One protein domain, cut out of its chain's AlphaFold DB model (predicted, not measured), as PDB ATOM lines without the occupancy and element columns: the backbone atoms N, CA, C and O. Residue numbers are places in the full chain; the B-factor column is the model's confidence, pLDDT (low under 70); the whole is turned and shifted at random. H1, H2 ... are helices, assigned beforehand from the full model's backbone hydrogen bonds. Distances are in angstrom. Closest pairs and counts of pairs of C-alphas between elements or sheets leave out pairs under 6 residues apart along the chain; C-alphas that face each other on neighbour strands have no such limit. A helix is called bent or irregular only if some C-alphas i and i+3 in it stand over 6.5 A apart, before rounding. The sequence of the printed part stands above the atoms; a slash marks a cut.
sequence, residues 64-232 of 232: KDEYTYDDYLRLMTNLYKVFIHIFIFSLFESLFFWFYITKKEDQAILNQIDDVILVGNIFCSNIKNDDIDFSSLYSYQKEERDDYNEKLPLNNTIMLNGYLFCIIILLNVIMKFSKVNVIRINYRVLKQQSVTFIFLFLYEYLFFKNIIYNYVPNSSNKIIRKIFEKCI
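Overview. This is residues 64 to 232 of the 232 residues of an uncharacterized protein of viral metagenome (UniProt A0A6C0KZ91). In a long, thin rod, H1 runs most of the length, H2 folds back along it, and H3 and H4 return. The printed part has 169 residues with four named helices and no named strand, all helix. It is extended: radius of gyration of the C-alphas 25.2 A, spans 91 by 29 by 22 A.

Arrangement. H1, residues 64 to 124, H2, 135 to 177, and H3, 182 to 212, each one helix by hydrogen bonds, are bent into arms a and b: C-alphas 99 and 102 are 6.7 A apart, 150 and 153 6.9 A, 192 and 195 7.0 A. H1a touches H2b, opposite ways, closest at C-alphas 87 and 164, 5.9 A. H1b touches H4, residues 218 to 231, the same way, closest at C-alphas 124 and 231, 5.4 A. H3a and H1a are close but not clearly touching. Every O i to N i+4 pair is within hydrogen-bond range in H2a, H2b, H3a and H3b; 31 of 32 in H1a, 17 of 19 in H1b, 9 of 10 in H4.

Along the chain. H1a, 53.1 A long, begins at C-alpha 64 (110.103, 102.701, 135.597); H4 ends at C-alpha 231 (179.584, 147.014, 129.659).

Size, cuts and confidence. The printed part has no cut; 53 residues have pLDDT under 70.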
ATOM      1  N   LYS A  64     109.260 101.780 136.385       54.75
ATOM      2  CA  LYS A  64     110.103 102.701 135.597       54.75
ATOM      3  C   LYS A  64     110.906 103.675 136.479       54.75
ATOM      4  O   LYS A  64     111.958 104.160 136.065       54.75
ATOM      5  N   ASP A  65     110.439 103.916 137.702       56.44
ATOM      6  CA  ASP A  65     111.095 104.775 138.688       56.44
ATOM      7  C   ASP A  65     112.378 104.154 139.275       56.44
ATOM      8  O   ASP A  65     113.287 104.884 139.665       56.44
ATOM      9  N   GLU A  66     112.490 102.822 139.300       60.22
ATOM     10  CA  GLU A  66     113.644 102.106 139.867       60.22
ATOM     11  C   GLU A  66     114.843 102.128 138.906       60.22
ATOM     12  O   GLU A  66     115.967 102.405 139.319       60.22
ATOM     13  N   TYR A  67     114.585 101.990 137.599       62.38
ATOM     14  CA  TYR A  67     115.614 102.095 136.554       62.38
ATOM     15  C   TYR A  67     116.230 103.504 136.478       62.38
ATOM     16  O   TYR A  67     117.435 103.665 136.306       62.38
ATOM     17  N   THR A  68     115.408 104.542 136.671       72.50
ATOM     18  CA  THR A  68     115.855 105.946 136.586       72.50
ATOM     19  C   THR A  68     116.758 106.342 137.764       72.50
ATOM     20  O   THR A  68     117.649 107.182 137.620       72.50
ATOM     21  N   TYR A  69     116.545 105.744 138.941       76.12
ATOM     22  CA  TYR A  69     117.354 106.013 140.132       76.12
ATOM     23  C   TYR A  69     118.763 105.411 140.028       76.12
ATOM     24  O   TYR A  69     119.735 106.075 140.402       76.12
ATOM     25  N   ASP A  70     118.881 104.197 139.484       80.94
ATOM     26  CA  ASP A  70     120.169 103.518 139.309       80.94
ATOM     27  C   ASP A  70     121.062 104.245 138.286       80.94
ATOM     28  O   ASP A  70     122.232 104.532 138.555       80.94
ATOM     29  N   ASP A  71     120.484 104.697 137.167       85.25
ATOM     30  CA  ASP A  71     121.201 105.491 136.162       85.25
ATOM     31  C   ASP A  71     121.744 106.812 136.739       85.25
ATOM     32  O   ASP A  71     122.902 107.182 136.503       85.25
ATOM     33  N   TYR A  72     120.945 107.512 137.556       86.69
ATOM     34  CA  TYR A  72     121.386 108.727 138.248       86.69
ATOM     35  C   TYR A  72     122.536 108.440 139.219       86.69
ATOM     36  O   TYR A  72     123.531 109.173 139.252       86.69
ATOM     37  N   LEU A  73     122.432 107.366 140.005       85.12
ATOM     38  CA  LEU A  73     123.466 106.996 140.964       85.12
ATOM     39  C   LEU A  73     124.776 106.608 140.264       85.12
ATOM     40  O   LEU A  73     125.861 107.011 140.711       85.12
ATOM     41  N   ARG A  74     124.695 105.888 139.139       86.88
ATOM     42  CA  ARG A  74     125.846 105.541 138.298       86.88
ATOM     43  C   ARG A  74     126.516 106.794 137.739       86.88
ATOM     44  O   ARG A  74     127.740 106.921 137.842       86.88
ATOM     45  N   LEU A  75     125.734 107.744 137.222       89.38
ATOM     46  CA  LEU A  75     126.239 109.026 136.726       89.38
ATOM     47  C   LEU A  75     126.959 109.812 137.830       89.38
ATOM     48  O   LEU A  75     128.109 110.213 137.647       89.38
ATOM     49  N   MET A  76     126.323 109.983 138.992       87.69
ATOM     50  CA  MET A  76     126.903 110.710 140.128       87.69
ATOM     51  C   MET A  76     128.191 110.060 140.631       87.69
ATOM     52  O   MET A  76     129.167 110.753 140.919       87.69
ATOM     53  N   THR A  77     128.229 108.729 140.679       86.81
ATOM     54  CA  THR A  77     129.426 107.973 141.065       86.81
ATOM     55  C   THR A  77     130.564 108.169 140.060       86.81
ATOM     56  O   THR A  77     131.723 108.299 140.456       86.81
ATOM     57  N   ASN A  78     130.262 108.221 138.762       89.12
ATOM     58  CA  ASN A  78     131.262 108.463 137.722       89.12
ATOM     59  C   ASN A  78     131.798 109.898 137.755       89.12
ATOM     60  O   ASN A  78     133.013 110.086 137.719       89.12
ATOM     61  N   LEU A  79     130.927 110.898 137.910       90.12
ATOM     62  CA  LEU A  79     131.353 112.289 138.099       90.12
ATOM     63  C   LEU A  79     132.251 112.420 139.330       90.12
ATOM     64  O   LEU A  79     133.327 113.008 139.257       90.12
ATOM     65  N   TYR A  80     131.858 111.800 140.441       89.44
ATOM     66  CA  TYR A  80     132.648 111.799 141.665       89.44
ATOM     67  C   TYR A  80     134.050 111.210 141.473       89.44
ATOM     68  O   TYR A  80     135.032 111.800 141.926       89.44
ATOM     69  N   LYS A  81     134.163 110.082 140.756       89.25
ATOM     70  CA  LYS A  81     135.456 109.477 140.399       89.25
ATOM     71  C   LYS A  81     136.348 110.454 139.634       89.25
ATOM     72  O   LYS A  81     137.523 110.580 139.971       89.25
ATOM     73  N   VAL A  82     135.792 111.143 138.636       91.06
ATOM     74  CA  VAL A  82     136.525 112.122 137.821       91.06
ATOM     75  C   VAL A  82     136.999 113.296 138.677       91.06
ATOM     76  O   VAL A  82     138.176 113.637 138.636       91.06
ATOM     77  N   PHE A  83     136.131 113.872 139.514       92.06
ATOM     78  CA  PHE A  83     136.505 115.005 140.366       92.06
ATOM     79  C   PHE A  83     137.545 114.646 141.427       92.06
ATOM     80  O   PHE A  83     138.472 115.423 141.636       92.06
ATOM     81  N   ILE A  84     137.447 113.470 142.059       90.62
ATOM     82  CA  ILE A  84     138.510 112.986 142.953       90.62
ATOM     83  C   ILE A  84     139.829 112.856 142.199       90.62
ATOM     84  O   ILE A  84     140.860 113.273 142.720       90.62
ATOM     85  N   HIS A  85     139.807 112.268 141.002       90.38
ATOM     86  CA  HIS A  85     141.020 112.071 140.218       90.38
ATOM     87  C   HIS A  85     141.681 113.413 139.885       90.38
ATOM     88  O   HIS A  85     142.856 113.601 140.190       90.38
ATOM     89  N   ILE A  86     140.905 114.367 139.361       91.94
ATOM     90  CA  ILE A  86     141.374 115.724 139.050       91.94
ATOM     91  C   ILE A  86     141.896 116.425 140.308       91.94
ATOM     92  O   ILE A  86     142.926 117.084 140.253       91.94
ATOM     93  N   PHE A  87     141.223 116.279 141.448       93.12
ATOM     94  CA  PHE A  87     141.651 116.907 142.696       93.12
ATOM     95  C   PHE A  87     142.967 116.349 143.229       93.12
ATOM     96  O   PHE A  87     143.848 117.123 143.586       93.12
ATOM     97  N   ILE A  88     143.118 115.023 143.275       90.12
ATOM     98  CA  ILE A  88     144.364 114.397 143.731       90.12
ATOM     99  C   ILE A  88     145.506 114.757 142.783       90.12
ATOM    100  O   ILE A  88     146.587 115.094 143.253       90.12
ATOM    101  N   PHE A  89     145.251 114.735 141.474       90.44
ATOM    102  CA  PHE A  89     146.218 115.161 140.469       90.44
ATOM    103  C   PHE A  89     146.622 116.630 140.660       90.44
ATOM    104  O   PHE A  89     147.803 116.926 140.781       90.44
ATOM    105  N   SER A  90     145.653 117.537 140.807       92.44
ATOM    106  CA  SER A  90     145.901 118.962 141.057       92.44
ATOM    107  C   SER A  90     146.700 119.193 142.341       92.44
ATOM    108  O   SER A  90     147.661 119.959 142.337       92.44
ATOM    109  N   LEU A  91     146.360 118.508 143.439       90.38
ATOM    110  CA  LEU A  91     147.129 118.571 144.684       90.38
ATOM    111  C   LEU A  91     148.558 118.071 144.496       90.38
ATOM    112  O   LEU A  91     149.489 118.682 145.017       90.38
ATOM    113  N   PHE A  92     148.725 116.963 143.779       89.00
ATOM    114  CA  PHE A  92     150.029 116.382 143.521       89.00
ATOM    115  C   PHE A  92     150.910 117.330 142.708       89.00
ATOM    116  O   PHE A  92     151.988 117.678 143.178       89.00
ATOM    117  N   GLU A  93     150.412 117.831 141.579       85.81
ATOM    118  CA  GLU A  93     151.084 118.823 140.729       85.81
ATOM    119  C   GLU A  93     151.449 120.084 141.516       85.81
ATOM    120  O   GLU A  93     152.570 120.580 141.447       85.81
ATOM    121  N   SER A  94     150.532 120.563 142.360       89.69
ATOM    122  CA  SER A  94     150.780 121.720 143.223       89.69
ATOM    123  C   SER A  94     151.935 121.458 144.190       89.69
ATOM    124  O   SER A  94     152.872 122.249 144.282       89.69
ATOM    125  N   LEU A  95     151.886 120.344 144.926       87.88
ATOM    126  CA  LEU A  95     152.933 119.982 145.880       87.88
ATOM    127  C   LEU A  95     154.265 119.761 145.165       87.88
ATOM    128  O   LEU A  95     155.291 120.264 145.611       87.88
ATOM    129  N   PHE A  96     154.251 119.037 144.054       84.81
ATOM    130  CA  PHE A  96     155.435 118.757 143.266       84.81
ATOM    131  C   PHE A  96     156.075 120.053 142.745       84.81
ATOM    132  O   PHE A  96     157.267 120.278 142.963       84.81
ATOM    133  N   PHE A  97     155.283 120.954 142.162       84.19
ATOM    134  CA  PHE A  97     155.745 122.259 141.698       84.19
ATOM    135  C   PHE A  97     156.407 123.064 142.829       84.19
ATOM    136  O   PHE A  97     157.561 123.479 142.706       84.19
ATOM    137  N   TRP A  98     155.725 123.222 143.966       83.62
ATOM    138  CA  TRP A  98     156.206 124.062 145.070       83.62
ATOM    139  C   TRP A  98     157.351 123.452 145.882       83.62
ATOM    140  O   TRP A  98     158.186 124.186 146.406       83.62
ATOM    141  N   PHE A  99     157.405 122.128 146.033       83.88
ATOM    142  CA  PHE A  99     158.466 121.485 146.812       83.88
ATOM    143  C   PHE A  99     159.707 121.169 145.989       83.88
ATOM    144  O   PHE A  99     160.806 121.145 146.551       83.88
ATOM    145  N   TYR A 100     159.541 120.896 144.695       81.00
ATOM    146  CA  TYR A 100     160.621 120.414 143.849       81.00
ATOM    147  C   TYR A 100     161.039 121.439 142.799       81.00
ATOM    148  O   TYR A 100     162.224 121.766 142.732       81.00
ATOM    149  N   ILE A 101     160.095 121.974 142.021       78.06
ATOM    150  CA  ILE A 101     160.415 122.819 140.863       78.06
ATOM    151  C   ILE A 101     160.950 124.173 141.270       78.06
ATOM    152  O   ILE A 101     162.053 124.505 140.851       78.06
ATOM    153  N   THR A 102     160.259 124.899 142.143       79.44
ATOM    154  CA  THR A 102     160.716 126.224 142.598       79.44
ATOM    155  C   THR A 102     162.131 126.170 143.176       79.44
ATOM    156  O   THR A 102     163.024 126.865 142.703       79.44
ATOM    157  N   LYS A 103     162.395 125.236 144.101       81.12
ATOM    158  CA  LYS A 103     163.724 125.066 144.716       81.12
ATOM    159  C   LYS A 103     164.816 124.743 143.705       81.12
ATOM    160  O   LYS A 103     165.962 125.164 143.859       81.12
ATOM    161  N   LYS A 104     164.495 123.918 142.714       76.75
ATOM    162  CA  LYS A 104     165.462 123.488 141.708       76.75
ATOM    163  C   LYS A 104     165.707 124.550 140.655       76.75
ATOM    164  O   LYS A 104     166.837 124.685 140.200       76.75
ATOM    165  N   GLU A 105     164.681 125.308 140.313       74.56
ATOM    166  CA  GLU A 105     164.786 126.473 139.456       74.56
ATOM    167  C   GLU A 105     165.645 127.560 140.115       74.56
ATOM    168  O   GLU A 105     166.550 128.087 139.473       74.56
ATOM    169  N   ASP A 106     165.453 127.815 141.411       75.25
ATOM    170  CA  ASP A 106     166.292 128.746 142.170       75.25
ATOM    171  C   ASP A 106     167.757 128.296 142.184       75.25
ATOM    172  O   ASP A 106     168.661 129.093 141.935       75.25
ATOM    173  N   GLN A 107     168.007 126.999 142.391       76.38
ATOM    174  CA  GLN A 107     169.359 126.442 142.320       76.38
ATOM    175  C   GLN A 107     169.967 126.557 140.911       76.38
ATOM    176  O   GLN A 107     171.149 126.866 140.777       76.38
ATOM    177  N   ALA A 108     169.184 126.307 139.859       71.81
ATOM    178  CA  ALA A 108     169.656 126.414 138.482       71.81
ATOM    179  C   ALA A 108     170.055 127.854 138.132       71.81
ATOM    180  O   ALA A 108     171.081 128.061 137.488       71.81
ATOM    181  N   ILE A 109     169.294 128.845 138.601       70.06
ATOM    182  CA  ILE A 109     169.636 130.256 138.417       70.06
ATOM    183  C   ILE A 109     170.899 130.622 139.183       70.06
ATOM    184  O   ILE A 109     171.777 131.246 138.597       70.06
ATOM    185  N   LEU A 110     171.030 130.203 140.445       72.50
ATOM    186  CA  LEU A 110     172.251 130.442 141.221       72.50
ATOM    187  C   LEU A 110     173.493 129.897 140.505       72.50
ATOM    188  O   LEU A 110     174.488 130.602 140.403       72.50
ATOM    189  N   ASN A 111     173.412 128.698 139.929       72.31
ATOM    190  CA  ASN A 111     174.530 128.123 139.178       72.31
ATOM    191  C   ASN A 111     174.837 128.896 137.882       72.31
ATOM    192  O   ASN A 111     175.995 129.056 137.519       72.31
ATOM    193  N   GLN A 112     173.814 129.381 137.176       70.81
ATOM    194  CA  GLN A 112     174.016 130.196 135.972       70.81
ATOM    195  C   GLN A 112     174.585 131.579 136.278       70.81
ATOM    196  O   GLN A 112     175.208 132.192 135.414       70.81
ATOM    197  N   ILE A 113     174.354 132.093 137.483       69.25
ATOM    198  CA  ILE A 113     174.883 133.384 137.910       69.25
ATOM    199  C   ILE A 113     176.410 133.343 137.983       69.25
ATOM    200  O   ILE A 113     177.041 134.291 137.527       69.25
ATOM    201  N   ASP A 114     177.009 132.248 138.452       67.56
ATOM    202  CA  ASP A 114     178.470 132.102 138.476       67.56
ATOM    203  C   ASP A 114     179.071 132.192 137.062       67.56
ATOM    204  O   ASP A 114     180.043 132.919 136.835       67.56
ATOM    205  N   ASP A 115     178.434 131.537 136.086       71.19
ATOM    206  CA  ASP A 115     178.830 131.611 134.675       71.19
ATOM    207  C   ASP A 115     178.680 133.036 134.123       71.19
ATOM    208  O   ASP A 115     179.531 133.539 133.387       71.19
ATOM    209  N   VAL A 116     177.603 133.718 134.506       69.94
ATOM    210  CA  VAL A 116     177.321 135.093 134.096       69.94
ATOM    211  C   VAL A 116     178.315 136.089 134.707       69.94
ATOM    212  O   VAL A 116     178.764 136.990 134.000       69.94
ATOM    213  N   ILE A 117     178.704 135.922 135.976       68.19
ATOM    214  CA  ILE A 117     179.742 136.729 136.640       68.19
ATOM    215  C   ILE A 117     181.083 136.520 135.949       68.19
ATOM    216  O   ILE A 117     181.785 137.491 135.673       68.19
ATOM    217  N   LEU A 118     181.436 135.271 135.636       71.06
ATOM    218  CA  LEU A 118     182.673 134.955 134.929       71.06
ATOM    219  C   LEU A 118     182.722 135.658 133.567       71.06
ATOM    220  O   LEU A 118     183.704 136.329 133.252       71.06
ATOM    221  N   VAL A 119     181.649 135.546 132.778       70.88
ATOM    222  CA  VAL A 119     181.523 136.212 131.474       70.88
ATOM    223  C   VAL A 119     181.572 137.733 131.643       70.88
ATOM    224  O   VAL A 119     182.348 138.393 130.955       70.88
ATOM    225  N   GLY A 120     180.819 138.295 132.590       69.31
ATOM    226  CA  GLY A 120     180.841 139.725 132.905       69.31
ATOM    227  C   GLY A 120     182.246 140.221 133.250       69.31
ATOM    228  O   GLY A 120     182.732 141.160 132.635       69.31
ATOM    229  N   ASN A 121     182.963 139.539 134.140       69.56
ATOM    230  CA  ASN A 121     184.330 139.907 134.514       69.56
ATOM    231  C   ASN A 121     185.307 139.848 133.331       69.56
ATOM    232  O   ASN A 121     186.201 140.685 133.246       69.56
ATOM    233  N   ILE A 122     185.134 138.900 132.404       72.00
ATOM    234  CA  ILE A 122     185.964 138.797 131.194       72.00
ATOM    235  C   ILE A 122     185.670 139.949 130.220       72.00
ATOM    236  O   ILE A 122     186.601 140.553 129.692       72.00
ATOM    237  N   PHE A 123     184.396 140.269 129.971       73.12
ATOM    238  CA  PHE A 123     184.013 141.286 128.984       73.12
ATOM    239  C   PHE A 123     184.114 142.724 129.516       73.12
ATOM    240  O   PHE A 123     184.443 143.632 128.754       73.12
ATOM    241  N   CYS A 124     183.882 142.938 130.810       71.56
ATOM    242  CA  CYS A 124     183.864 144.257 131.445       71.56
ATOM    243  C   CYS A 124     185.210 144.620 132.108       71.56
ATOM    244  O   CYS A 124     185.353 145.712 132.654       71.56
ATOM    245  N   SER A 125     186.229 143.751 132.014       64.38
ATOM    246  CA  SER A 125     187.548 143.904 132.660       64.38
ATOM    247  C   SER A 125     188.324 145.176 132.269       64.38
ATOM    248  O   SER A 125     189.316 145.513 132.915       64.38
ATOM    249  N   ASN A 126     187.935 145.859 131.188       61.62
ATOM    250  CA  ASN A 126     188.596 147.079 130.712       61.62
ATOM    251  C   ASN A 126     188.056 148.370 131.354       61.62
ATOM    252  O   ASN A 126     188.654 149.433 131.164       61.62
ATOM    253  N   ILE A 127     186.973 148.300 132.132       64.69
ATOM    254  CA  ILE A 127     186.425 149.441 132.872       64.69
ATOM    255  C   ILE A 127     187.215 149.556 134.184       64.69
ATOM    256  O   ILE A 127     186.899 148.947 135.195       64.69
ATOM    257  N   LYS A 128     188.332 150.285 134.132       50.28
ATOM    258  CA  LYS A 128     189.421 150.231 135.126       50.28
ATOM    259  C   LYS A 128     189.124 150.719 136.553       50.28
ATOM    260  O   LYS A 128     190.028 150.594 137.369       50.28
ATOM    261  N   ASN A 129     187.959 151.284 136.867       50.06
ATOM    262  CA  ASN A 129     187.796 152.040 138.121       50.06
ATOM    263  C   ASN A 129     186.525 151.776 138.934       50.06
ATOM    264  O   ASN A 129     186.425 152.346 140.014       50.06
ATOM    265  N   ASP A 130     185.614 150.916 138.490       54.78
ATOM    266  CA  ASP A 130     184.454 150.550 139.302       54.78
ATOM    267  C   ASP A 130     184.386 149.029 139.395       54.78
ATOM    268  O   ASP A 130     184.275 148.343 138.379       54.78
ATOM    269  N   ASP A 131     184.464 148.503 140.617       59.31
ATOM    270  CA  ASP A 131     184.005 147.151 140.919       59.31
ATOM    271  C   ASP A 131     182.519 147.107 140.547       59.31
ATOM    272  O   ASP A 131     181.660 147.568 141.302       59.31
ATOM    273  N   ILE A 132     182.211 146.649 139.330       61.06
ATOM    274  CA  ILE A 132     180.834 146.568 138.846       61.06
ATOM    275  C   ILE A 132     180.115 145.544 139.717       61.06
ATOM    276  O   ILE A 132     180.224 144.333 139.527       61.06
ATOM    277  N   ASP A 133     179.380 146.053 140.699       62.69
ATOM    278  CA  ASP A 133     178.641 145.228 141.630       62.69
ATOM    279  C   ASP A 133     177.343 144.725 140.984       62.69
ATOM    280  O   ASP A 133     176.301 145.394 140.941       62.69
ATOM    281  N   PHE A 134     177.411 143.500 140.465       64.50
ATOM    282  CA  PHE A 134     176.251 142.796 139.930       64.50
ATOM    283  C   PHE A 134     175.280 142.321 141.029       64.50
ATOM    284  O   PHE A 134     174.193 141.854 140.684       64.50
ATOM    285  N   SER A 135     175.595 142.495 142.327       64.12
ATOM    286  CA  SER A 135     174.717 142.123 143.450       64.12
ATOM    287  C   SER A 135     173.313 142.717 143.332       64.12
ATOM    288  O   SER A 135     172.323 142.029 143.585       64.12
ATOM    289  N   SER A 136     173.226 143.955 142.842       63.62
ATOM    290  CA  SER A 136     171.972 144.682 142.624       63.62
ATOM    291  C   SER A 136     171.058 144.037 141.575       63.62
ATOM    292  O   SER A 136     169.835 144.114 141.690       63.62
ATOM    293  N   LEU A 137     171.620 143.369 140.560       63.69
ATOM    294  CA  LEU A 137     170.831 142.611 139.584       63.69
ATOM    295  C   LEU A 137     170.248 141.339 140.214       63.69
ATOM    296  O   LEU A 137     169.141 140.935 139.855       63.69
ATOM    297  N   TYR A 138     170.973 140.730 141.155       62.81
ATOM    298  CA  TYR A 138     170.563 139.498 141.829       62.81
ATOM    299  C   TYR A 138     169.497 139.749 142.891       62.81
ATOM    300  O   TYR A 138     168.511 139.015 142.938       62.81
ATOM    301  N   SER A 139     169.651 140.798 143.707       64.38
ATOM    302  CA  SER A 139     168.634 141.183 144.689       64.38
ATOM    303  C   SER A 139     167.315 141.524 144.002       64.38
ATOM    304  O   SER A 139     166.271 141.029 144.414       64.38
ATOM    305  N   TYR A 140     167.382 142.265 142.893       62.66
ATOM    306  CA  TYR A 140     166.214 142.616 142.090       62.66
ATOM    307  C   TYR A 140     165.507 141.383 141.511       62.66
ATOM    308  O   TYR A 140     164.289 141.275 141.602       62.66
ATOM    309  N   GLN A 141     166.249 140.419 140.951       67.12
ATOM    310  CA  GLN A 141     165.638 139.204 140.398       67.12
ATOM    311  C   GLN A 141     165.039 138.292 141.460       67.12
ATOM    312  O   GLN A 141     164.003 137.682 141.207       67.12
ATOM    313  N   LYS A 142     165.694 138.170 142.617       68.69
ATOM    314  CA  LYS A 142     165.170 137.376 143.723       68.69
ATOM    315  C   LYS A 142     163.881 137.992 144.263       68.69
ATOM    316  O   LYS A 142     162.900 137.278 144.407       68.69
ATOM    317  N   GLU A 143     163.863 139.305 144.476       69.69
ATOM    318  CA  GLU A 143     162.686 140.024 144.971       69.69
ATOM    319  C   GLU A 143     161.524 139.990 143.965       69.69
ATOM    320  O   GLU A 143     160.408 139.653 144.346       69.69
ATOM    321  N   GLU A 144     161.773 140.218 142.667       69.56
ATOM    322  CA  GLU A 144     160.742 140.049 141.629       69.56
ATOM    323  C   GLU A 144     160.236 138.603 141.532       69.56
ATOM    324  O   GLU A 144     159.061 138.387 141.234       69.56
ATOM    325  N   ARG A 145     161.097 137.603 141.761       67.25
ATOM    326  CA  ARG A 145     160.706 136.187 141.753       67.25
ATOM    327  C   ARG A 145     159.865 135.811 142.947       67.25
ATOM    328  O   ARG A 145     158.857 135.140 142.756       67.25
ATOM    329  N   ASP A 146     160.290 136.197 144.140       70.50
ATOM    330  CA  ASP A 146     159.554 135.933 145.368       70.50
ATOM    331  C   ASP A 146     158.175 136.604 145.262       70.50
ATOM    332  O   ASP A 146     157.156 135.941 145.450       70.50
ATOM    333  N   ASP A 147     158.121 137.853 144.782       73.25
ATOM    334  CA  ASP A 147     156.869 138.571 144.528       73.25
ATOM    335  C   ASP A 147     156.000 137.894 143.451       73.25
ATOM    336  O   ASP A 147     154.791 137.727 143.630       73.25
ATOM    337  N   TYR A 148     156.599 137.452 142.339       69.62
ATOM    338  CA  TYR A 148     155.889 136.744 141.272       69.62
ATOM    339  C   TYR A 148     155.330 135.402 141.753       69.62
ATOM    340  O   TYR A 148     154.153 135.120 141.519       69.62
ATOM    341  N   ASN A 149     156.154 134.600 142.432       68.94
ATOM    342  CA  ASN A 149     155.814 133.275 142.942       68.94
ATOM    343  C   ASN A 149     154.734 133.355 144.026       68.94
ATOM    344  O   ASN A 149     153.786 132.568 143.997       68.94
ATOM    345  N   GLU A 150     154.824 134.322 144.939       70.19
ATOM    346  CA  GLU A 150     153.815 134.525 145.979       70.19
ATOM    347  C   GLU A 150     152.489 135.043 145.409       70.19
ATOM    348  O   GLU A 150     151.420 134.572 145.808       70.19
ATOM    349  N   LYS A 151     152.515 135.985 144.456       68.75
ATOM    350  CA  LYS A 151     151.285 136.674 144.032       68.75
ATOM    351  C   LYS A 151     150.443 135.913 143.023       68.75
ATOM    352  O   LYS A 151     149.220 135.906 143.171       68.75
ATOM    353  N   LEU A 152     151.041 135.328 141.983       64.69
ATOM    354  CA  LEU A 152     150.266 134.804 140.850       64.69
ATOM    355  C   LEU A 152     150.049 133.285 140.896       64.69
ATOM    356  O   LEU A 152     148.893 132.855 140.945       64.69
ATOM    357  N   PRO A 153     151.093 132.442 140.865       72.62
ATOM    358  CA  PRO A 153     150.906 131.006 140.764       72.62
ATOM    359  C   PRO A 153     150.434 130.399 142.088       72.62
ATOM    360  O   PRO A 153     149.579 129.514 142.056       72.62
ATOM    361  N   LEU A 154     150.899 130.881 143.249       77.38
ATOM    362  CA  LEU A 154     150.529 130.293 144.543       77.38
ATOM    363  C   LEU A 154     149.051 130.524 144.871       77.38
ATOM    364  O   LEU A 154     148.317 129.564 145.113       77.38
ATOM    365  N   ASN A 155     148.589 131.774 144.792       83.12
ATOM    366  CA  ASN A 155     147.188 132.115 145.046       83.12
ATOM    367  C   ASN A 155     146.232 131.399 144.089       83.12
ATOM    368  O   ASN A 155     145.234 130.834 144.535       83.12
ATOM    369  N   ASN A 156     146.549 131.357 142.793       84.31
ATOM    370  CA  ASN A 156     145.711 130.666 141.813       84.31
ATOM    371  C   ASN A 156     145.655 129.157 142.074       84.31
ATOM    372  O   ASN A 156     144.584 128.556 141.989       84.31
ATOM    373  N   THR A 157     146.785 128.553 142.445       87.06
ATOM    374  CA  THR A 157     146.873 127.125 142.768       87.06
ATOM    375  C   THR A 157     146.066 126.781 144.020       87.06
ATOM    376  O   THR A 157     145.282 125.830 144.020       87.06
ATOM    377  N   ILE A 158     146.204 127.574 145.088       89.31
ATOM    378  CA  ILE A 158     145.433 127.400 146.327       89.31
ATOM    379  C   ILE A 158     143.939 127.583 146.050       89.31
ATOM    380  O   ILE A 158     143.131 126.775 146.505       89.31
ATOM    381  N   MET A 159     143.567 128.602 145.271       91.44
ATOM    382  CA  MET A 159     142.176 128.878 144.924       91.44
ATOM    383  C   MET A 159     141.556 127.733 144.110       91.44
ATOM    384  O   MET A 159     140.465 127.271 144.446       91.44
ATOM    385  N   LEU A 160     142.260 127.220 143.092       91.62
ATOM    386  CA  LEU A 160     141.812 126.078 142.290       91.62
ATOM    387  C   LEU A 160     141.604 124.828 143.155       91.62
ATOM    388  O   LEU A 160     140.532 124.219 143.112       91.62
ATOM    389  N   ASN A 161     142.597 124.469 143.974       92.81
ATOM    390  CA  ASN A 161     142.493 123.328 144.886       92.81
ATOM    391  C   ASN A 161     141.357 123.517 145.901       92.81
ATOM    392  O   ASN A 161     140.636 122.564 146.202       92.81
ATOM    393  N   GLY A 162     141.149 124.746 146.380       94.75
ATOM    394  CA  GLY A 162     140.027 125.111 147.241       94.75
ATOM    395  C   GLY A 162     138.672 124.880 146.568       94.75
ATOM    396  O   GLY A 162     137.794 124.253 147.162       94.75
ATOM    397  N   TYR A 163     138.500 125.304 145.313       94.94
ATOM    398  CA  TYR A 163     137.266 125.058 144.562       94.94
ATOM    399  C   TYR A 163     137.014 123.570 144.313       94.94
ATOM    400  O   TYR A 163     135.896 123.098 144.527       94.94
ATOM    401  N   LEU A 164     138.042 122.814 143.921       94.06
ATOM    402  CA  LEU A 164     137.934 121.366 143.731       94.06
ATOM    403  C   LEU A 164     137.546 120.655 145.035       94.06
ATOM    404  O   LEU A 164     136.671 119.786 145.033       94.06
ATOM    405  N   PHE A 165     138.126 121.071 146.163       94.38
ATOM    406  CA  PHE A 165     137.775 120.548 147.480       94.38
ATOM    407  C   PHE A 165     136.311 120.838 147.847       94.38
ATOM    408  O   PHE A 165     135.590 119.934 148.276       94.38
ATOM    409  N   CYS A 166     135.834 122.064 147.609       95.38
ATOM    410  CA  CYS A 166     134.433 122.436 147.815       95.38
ATOM    411  C   CYS A 166     133.470 121.584 146.968       95.38
ATOM    412  O   CYS A 166     132.453 121.118 147.486       95.38
ATOM    413  N   ILE A 167     133.798 121.325 145.695       94.06
ATOM    414  CA  ILE A 167     132.997 120.458 144.812       94.06
ATOM    415  C   ILE A 167     132.938 119.028 145.363       94.06
ATOM    416  O   ILE A 167     131.862 118.432 145.421       94.06
ATOM    417  N   ILE A 168     134.065 118.482 145.824       92.94
ATOM    418  CA  ILE A 168     134.104 117.143 146.428       92.94
ATOM    419  C   ILE A 168     133.232 117.086 147.683       92.94
ATOM    420  O   ILE A 168     132.466 116.134 147.845       92.94
ATOM    421  N   ILE A 169     133.298 118.089 148.565       93.44
ATOM    422  CA  ILE A 169     132.428 118.159 149.749       93.44
ATOM    423  C   ILE A 169     130.957 118.158 149.328       93.44
ATOM    424  O   ILE A 169     130.179 117.363 149.857       93.44
ATOM    425  N   LEU A 170     130.581 118.986 148.351       93.69
ATOM    426  CA  LEU A 170     129.210 119.061 147.850       93.69
ATOM    427  C   LEU A 170     128.726 117.705 147.312       93.69
ATOM    428  O   LEU A 170     127.640 117.254 147.671       93.69
ATOM    429  N   LEU A 171     129.546 117.008 146.520       90.88
ATOM    430  CA  LEU A 171     129.210 115.679 146.000       90.88
ATOM    431  C   LEU A 171     129.070 114.638 147.119       90.88
ATOM    432  O   LEU A 171     128.141 113.831 147.090       90.88
ATOM    433  N   ASN A 172     129.934 114.675 148.140       90.94
ATOM    434  CA  ASN A 172     129.808 113.801 149.312       90.94
ATOM    435  C   ASN A 172     128.501 114.060 150.079       90.94
ATOM    436  O   ASN A 172     127.857 113.114 150.536       90.94
ATOM    437  N   VAL A 173     128.088 115.327 150.205       92.06
ATOM    438  CA  VAL A 173     126.809 115.706 150.818       92.06
ATOM    439  C   VAL A 173     125.637 115.160 149.998       92.06
ATOM    440  O   VAL A 173     124.758 114.515 150.570       92.06
ATOM    441  N   ILE A 174     125.649 115.327 148.671       90.25
ATOM    442  CA  ILE A 174     124.605 114.798 147.777       90.25
ATOM    443  C   ILE A 174     124.507 113.270 147.892       90.25
ATOM    444  O   ILE A 174     123.421 112.736 148.112       90.25
ATOM    445  N   MET A 175     125.634 112.552 147.842       87.75
ATOM    446  CA  MET A 175     125.649 111.089 147.986       87.75
ATOM    447  C   MET A 175     125.144 110.620 149.358       87.75
ATOM    448  O   MET A 175     124.469 109.592 149.457       87.75
ATOM    449  N   LYS A 176     125.423 111.381 150.425       88.75
ATOM    450  CA  LYS A 176     124.893 111.102 151.765       88.75
ATOM    451  C   LYS A 176     123.371 111.248 151.810       88.75
ATOM    452  O   LYS A 176     122.710 110.411 152.427       88.75
ATOM    453  N   PHE A 177     122.804 112.254 151.138       89.12
ATOM    454  CA  PHE A 177     121.349 112.396 151.000       89.12
ATOM    455  C   PHE A 177     120.720 111.241 150.213       89.12
ATOM    456  O   PHE A 177     119.633 110.785 150.567       89.12
ATOM    457  N   SER A 178     121.439 110.685 149.238       86.00
ATOM    458  CA  SER A 178     121.043 109.470 148.519       86.00
ATOM    459  C   SER A 178     121.196 108.172 149.332       86.00
ATOM    460  O   SER A 178     120.944 107.103 148.794       86.00
ATOM    461  N   LYS A 179     121.572 108.231 150.623       86.75
ATOM    462  CA  LYS A 179     121.793 107.072 151.520       86.75
ATOM    463  C   LYS A 179     122.895 106.112 151.060       86.75
ATOM    464  O   LYS A 179     122.913 104.943 151.441       86.75
ATOM    465  N   VAL A 180     123.845 106.616 150.283       84.19
ATOM    466  CA  VAL A 180     124.956 105.822 149.767       84.19
ATOM    467  C   VAL A 180     126.110 105.834 150.768       84.19
ATOM    468  O   VAL A 180     126.417 106.856 151.383       84.19
ATOM    469  N   ASN A 181     126.786 104.694 150.928       86.81
ATOM    470  CA  ASN A 181     127.961 104.577 151.794       86.81
ATOM    471  C   ASN A 181     129.194 105.240 151.157       86.81
ATOM    472  O   ASN A 181     130.062 104.571 150.595       86.81
ATOM    473  N   VAL A 182     129.286 106.564 151.304       86.19
ATOM    474  CA  VAL A 182     130.361 107.419 150.774       86.19
ATOM    475  C   VAL A 182     131.756 106.885 151.116       86.19
ATOM    476  O   VAL A 182     132.600 106.758 150.240       86.19
ATOM    477  N   ILE A 183     131.991 106.475 152.367       86.62
ATOM    478  CA  ILE A 183     133.301 105.971 152.825       86.62
ATOM    479  C   ILE A 183     133.779 104.785 151.973       86.62
ATOM    480  O   ILE A 183     134.943 104.724 151.574       86.62
ATOM    481  N   ARG A 184     132.871 103.853 151.662       87.38
ATOM    482  CA  ARG A 184     133.183 102.663 150.864       87.38
ATOM    483  C   ARG A 184     133.495 103.037 149.414       87.38
ATOM    484  O   ARG A 184     134.416 102.465 148.832       87.38
ATOM    485  N   ILE A 185     132.757 103.994 148.847       86.06
ATOM    486  CA  ILE A 185     133.027 104.518 147.501       86.06
ATOM    487  C   ILE A 185     134.407 105.164 147.469       86.06
ATOM    488  O   ILE A 185     135.224 104.770 146.643       86.06
ATOM    489  N   ASN A 186     134.710 106.064 148.403       85.81
ATOM    490  CA  ASN A 186     135.983 106.785 148.445       85.81
ATOM    491  C   ASN A 186     137.157 105.817 148.536       85.81
ATOM    492  O   ASN A 186     138.100 105.919 147.758       85.81
ATOM    493  N   TYR A 187     137.065 104.828 149.429       89.44
ATOM    494  CA  TYR A 187     138.084 103.793 149.556       89.44
ATOM    495  C   TYR A 187     138.281 103.015 148.248       89.44
ATOM    496  O   TYR A 187     139.414 102.804 147.820       89.44
ATOM    497  N   ARG A 188     137.191 102.617 147.576       87.56
ATOM    498  CA  ARG A 188     137.281 101.895 146.301       87.56
ATOM    499  C   ARG A 188     137.895 102.758 145.201       87.56
ATOM    500  O   ARG A 188     138.772 102.271 144.494       87.56
ATOM    501  N   VAL A 189     137.460 104.009 145.067       86.31
ATOM    502  CA  VAL A 189     137.983 104.946 144.060       86.31
ATOM    503  C   VAL A 189     139.472 105.189 144.289       86.31
ATOM    504  O   VAL A 189     140.255 105.031 143.359       86.31
ATOM    505  N   LEU A 190     139.882 105.470 145.528       86.88
ATOM    506  CA  LEU A 190     141.290 105.640 145.892       86.88
ATOM    507  C   LEU A 190     142.112 104.382 145.597       86.88
ATOM    508  O   LEU A 190     143.189 104.476 145.018       86.88
ATOM    509  N   LYS A 191     141.591 103.196 145.932       90.50
ATOM    510  CA  LYS A 191     142.262 101.926 145.641       90.50
ATOM    511  C   LYS A 191     142.440 101.716 144.136       90.50
ATOM    512  O   LYS A 191     143.537 101.372 143.713       90.50
ATOM    513  N   GLN A 192     141.400 101.947 143.336       87.94
ATOM    514  CA  GLN A 192     141.453 101.787 141.877       87.94
ATOM    515  C   GLN A 192     142.407 102.785 141.211       87.94
ATOM    516  O   GLN A 192     143.115 102.422 140.280       87.94
ATOM    517  N   GLN A 193     142.459 104.022 141.707       87.00
ATOM    518  CA  GLN A 193     143.287 105.088 141.137       87.00
ATOM    519  C   GLN A 193     144.730 105.093 141.669       87.00
ATOM    520  O   GLN A 193     145.590 105.752 141.093       87.00
ATOM    521  N   SER A 194     145.023 104.346 142.739       88.44
ATOM    522  CA  SER A 194     146.343 104.332 143.390       88.44
ATOM    523  C   SER A 194     147.487 103.982 142.434       88.44
ATOM    524  O   SER A 194     148.510 104.658 142.426       88.44
ATOM    525  N   VAL A 195     147.290 102.973 141.584       90.38
ATOM    526  CA  VAL A 195     148.284 102.540 140.593       90.38
ATOM    527  C   VAL A 195     148.531 103.635 139.556       90.38
ATOM    528  O   VAL A 195     149.683 103.928 139.242       90.38
ATOM    529  N   THR A 196     147.468 104.291 139.080       88.50
ATOM    530  CA  THR A 196     147.571 105.427 138.154       88.50
ATOM    531  C   THR A 196     148.379 106.564 138.766       88.50
ATOM    532  O   THR A 196     149.282 107.076 138.115       88.50
ATOM    533  N   PHE A 197     148.121 106.921 140.029       86.31
ATOM    534  CA  PHE A 197     148.877 107.974 140.712       86.31
ATOM    535  C   PHE A 197     150.357 107.621 140.889       86.31
ATOM    536  O   PHE A 197     151.208 108.488 140.721       86.31
ATOM    537  N   ILE A 198     150.686 106.356 141.168       88.56
ATOM    538  CA  ILE A 198     152.084 105.907 141.263       88.56
ATOM    539  C   ILE A 198     152.791 106.032 139.908       88.56
ATOM    540  O   ILE A 198     153.916 106.525 139.844       88.56
ATOM    541  N   PHE A 199     152.151 105.609 138.815       90.31
ATOM    542  CA  PHE A 199     152.746 105.743 137.484       90.31
ATOM    543  C   PHE A 199     152.892 107.195 137.052       90.31
ATOM    544  O   PHE A 199     153.906 107.550 136.459       90.31
ATOM    545  N   LEU A 200     151.912 108.029 137.379       87.88
ATOM    546  CA  LEU A 200     151.937 109.453 137.089       87.88
ATOM    547  C   LEU A 200     153.064 110.160 137.860       87.88
ATOM    548  O   LEU A 200     153.847 110.881 137.250       87.88
ATOM    549  N   PHE A 201     153.255 109.825 139.141       85.00
ATOM    550  CA  PHE A 201     154.404 110.272 139.936       85.00
ATOM    551  C   PHE A 201     155.743 109.908 139.276       85.00
ATOM    552  O   PHE A 201     156.640 110.743 139.156       85.00
ATOM    553  N   LEU A 202     155.896 108.650 138.847       89.12
ATOM    554  CA  LEU A 202     157.121 108.181 138.193       89.12
ATOM    555  C   LEU A 202     157.348 108.874 136.849       89.12
ATOM    556  O   LEU A 202     158.479 109.248 136.538       89.12
ATOM    557  N   TYR A 203     156.285 109.041 136.062       89.75
ATOM    558  CA  TYR A 203     156.327 109.729 134.780       89.75
ATOM    559  C   TYR A 203     156.786 111.177 134.949       89.75
ATOM    560  O   TYR A 203     157.746 111.576 134.296       89.75
ATOM    561  N   GLU A 204     156.170 111.935 135.857       83.00
ATOM    562  CA  GLU A 204     156.565 113.318 136.127       83.00
ATOM    563  C   GLU A 204     158.001 113.392 136.636       83.00
ATOM    564  O   GLU A 204     158.810 114.139 136.088       83.00
ATOM    565  N   TYR A 205     158.378 112.555 137.606       83.75
ATOM    566  CA  TYR A 205     159.754 112.517 138.096       83.75
ATOM    567  C   TYR A 205     160.768 112.319 136.957       83.75
ATOM    568  O   TYR A 205     161.768 113.036 136.882       83.75
ATOM    569  N   LEU A 206     160.509 111.375 136.045       86.62
ATOM    570  CA  LEU A 206     161.368 111.124 134.887       86.62
ATOM    571  C   LEU A 206     161.337 112.276 133.877       86.62
ATOM    572  O   LEU A 206     162.389 112.650 133.360       86.62
ATOM    573  N   PHE A 207     160.162 112.844 133.606       83.75
ATOM    574  CA  PHE A 207     159.984 113.983 132.710       83.75
ATOM    575  C   PHE A 207     160.802 115.185 133.187       83.75
ATOM    576  O   PHE A 207     161.629 115.708 132.441       83.75
ATOM    577  N   PHE A 208     160.663 115.571 134.454       75.00
ATOM    578  CA  PHE A 208     161.416 116.684 135.022       75.00
ATOM    579  C   PHE A 208     162.913 116.395 135.069       75.00
ATOM    580  O   PHE A 208     163.718 117.255 134.704       75.00
ATOM    581  N   LYS A 209     163.291 115.165 135.443       78.62
ATOM    582  CA  LYS A 209     164.695 114.762 135.493       78.62
ATOM    583  C   LYS A 209     165.383 114.856 134.130       78.62
ATOM    584  O   LYS A 209     166.522 115.306 134.061       78.62
ATOM    585  N   ASN A 210     164.708 114.412 133.072       80.12
ATOM    586  CA  ASN A 210     165.320 114.246 131.755       80.12
ATOM    587  C   ASN A 210     165.115 115.447 130.827       80.12
ATOM    588  O   ASN A 210     165.995 115.732 130.018       80.12
ATOM    589  N   ILE A 211     163.967 116.121 130.899       74.44
ATOM    590  CA  ILE A 211     163.611 117.192 129.960       74.44
ATOM    591  C   ILE A 211     163.888 118.558 130.574       74.44
ATOM    592  O   ILE A 211     164.601 119.353 129.969       74.44
ATOM    593  N   ILE A 212     163.381 118.829 131.777       65.56
ATOM    594  CA  ILE A 212     163.447 120.183 132.347       65.56
ATOM    595  C   ILE A 212     164.842 120.523 132.871       65.56
ATOM    596  O   ILE A 212     165.311 121.628 132.622       65.56
ATOM    597  N   TYR A 213     165.569 119.594 133.500       61.97
ATOM    598  CA  TYR A 213     166.941 119.902 133.941       61.97
ATOM    599  C   TYR A 213     167.967 120.018 132.825       61.97
ATOM    600  O   TYR A 213     168.978 120.688 133.003       61.97
ATOM    601  N   ASN A 214     167.704 119.404 131.675       61.22
ATOM    602  CA  ASN A 214     168.534 119.610 130.493       61.22
ATOM    603  C   ASN A 214     168.123 120.868 129.712       61.22
ATOM    604  O   ASN A 214     168.765 121.210 128.720       61.22
ATOM    605  N   TYR A 215     167.059 121.561 130.133       57.34
ATOM    606  CA  TYR A 215     166.579 122.758 129.466       57.34
ATOM    607  C   TYR A 215     167.352 123.984 129.954       57.34
ATOM    608  O   TYR A 215     167.290 124.351 131.125       57.34
ATOM    609  N   VAL A 216     168.063 124.650 129.044       55.75
ATOM    610  CA  VAL A 216     168.708 125.938 129.329       55.75
ATOM    611  C   VAL A 216     167.641 127.037 129.227       55.75
ATOM    612  O   VAL A 216     167.094 127.246 128.139       55.75
ATOM    613  N   PRO A 217     167.289 127.734 130.322       56.03
ATOM    614  CA  PRO A 217     166.241 128.740 130.288       56.03
ATOM    615  C   PRO A 217     166.608 129.920 129.382       56.03
ATOM    616  O   PRO A 217     167.718 130.441 129.374       56.03
ATOM    617  N   ASN A 218     165.619 130.403 128.630       50.56
ATOM    618  CA  ASN A 218     165.783 131.541 127.721       50.56
ATOM    619  C   ASN A 218     166.002 132.877 128.475       50.56
ATOM    620  O   ASN A 218     166.368 133.889 127.876       50.56
ATOM    621  N   SER A 219     165.773 132.900 129.796       54.25
ATOM    622  CA  SER A 219     166.075 134.039 130.673       54.25
ATOM    623  C   SER A 219     167.576 134.315 130.762       54.25
ATOM    624  O   SER A 219     167.955 135.485 130.807       54.25
ATOM    625  N   SER A 220     168.428 133.289 130.679       56.38
ATOM    626  CA  SER A 220     169.890 133.437 130.692       56.38
ATOM    627  C   SER A 220     170.361 134.312 129.528       56.38
ATOM    628  O   SER A 220     171.157 135.227 129.721       56.38
ATOM    629  N   ASN A 221     169.765 134.148 128.341       62.09
ATOM    630  CA  ASN A 221     170.055 134.989 127.173       62.09
ATOM    631  C   ASN A 221     169.666 136.464 127.387       62.09
ATOM    632  O   ASN A 221     170.375 137.367 126.942       62.09
ATOM    633  N   LYS A 222     168.554 136.737 128.088       63.12
ATOM    634  CA  LYS A 222     168.150 138.114 128.431       63.12
ATOM    635  C   LYS A 222     169.085 138.749 129.465       63.12
ATOM    636  O   LYS A 222     169.331 139.950 129.384       63.12
ATOM    637  N   ILE A 223     169.597 137.960 130.411       63.03
ATOM    638  CA  ILE A 223     170.557 138.415 131.428       63.03
ATOM    639  C   ILE A 223     171.885 138.777 130.767       63.03
ATOM    640  O   ILE A 223     172.369 139.893 130.945       63.03
ATOM    641  N   ILE A 224     172.407 137.883 129.926       66.19
ATOM    642  CA  ILE A 224     173.627 138.115 129.147       66.19
ATOM    643  C   ILE A 224     173.494 139.403 128.326       66.19
ATOM    644  O   ILE A 224     174.379 140.253 128.363       66.19
ATOM    645  N   ARG A 225     172.354 139.611 127.655       70.25
ATOM    646  CA  ARG A 225     172.098 140.844 126.898       70.25
ATOM    647  C   ARG A 225     172.136 142.107 127.768       70.25
ATOM    648  O   ARG A 225     172.790 143.067 127.378       70.25
ATOM    649  N   LYS A 226     171.479 142.115 128.935       67.56
ATOM    650  CA  LYS A 226     171.510 143.268 129.860       67.56
ATOM    651  C   LYS A 226     172.916 143.564 130.392       67.56
ATOM    652  O   LYS A 226     173.228 144.716 130.669       67.56
ATOM    653  N   ILE A 227     173.750 142.539 130.551       66.19
ATOM    654  CA  ILE A 227     175.143 142.698 130.987       66.19
ATOM    655  C   ILE A 227     175.985 143.302 129.871       66.19
ATOM    656  O   ILE A 227     176.709 144.260 130.119       66.19
ATOM    657  N   PHE A 228     175.819 142.830 128.634       70.38
ATOM    658  CA  PHE A 228     176.451 143.463 127.477       70.38
ATOM    659  C   PHE A 228     176.035 144.930 127.314       70.38
ATOM    660  O   PHE A 228     176.891 145.766 127.055       70.38
ATOM    661  N   GLU A 229     174.760 145.265 127.530       73.81
ATOM    662  CA  GLU A 229     174.268 146.654 127.487       73.81
ATOM    663  C   GLU A 229     174.867 147.555 128.584       73.81
ATOM    664  O   GLU A 229     174.901 148.767 128.403       73.81
ATOM    665  N   LYS A 230     175.328 147.000 129.715       66.38
ATOM    666  CA  LYS A 230     175.985 147.768 130.789       66.38
ATOM    667  C   LYS A 230     177.500 147.909 130.620       66.38
ATOM    668  O   LYS A 230     178.085 148.758 131.284       66.38
ATOM    669  N   CYS A 231     178.127 147.059 129.808       63.62
ATOM    670  CA  CYS A 231     179.584 147.014 129.659       63.62
ATOM    671  C   CYS A 231     180.111 147.583 128.333       63.62
ATOM    672  O   CYS A 231     181.327 147.719 128.188       63.62
ATOM    673  N   ILE A 232     179.221 147.895 127.386       61.16
ATOM    674  CA  ILE A 232     179.493 148.714 126.191       61.16
ATOM    675  C   ILE A 232     179.199 150.174 126.529       61.16
ATOM    676  O   ILE A 232     180.023 151.031 126.143       61.16
TER     677      ILE A 232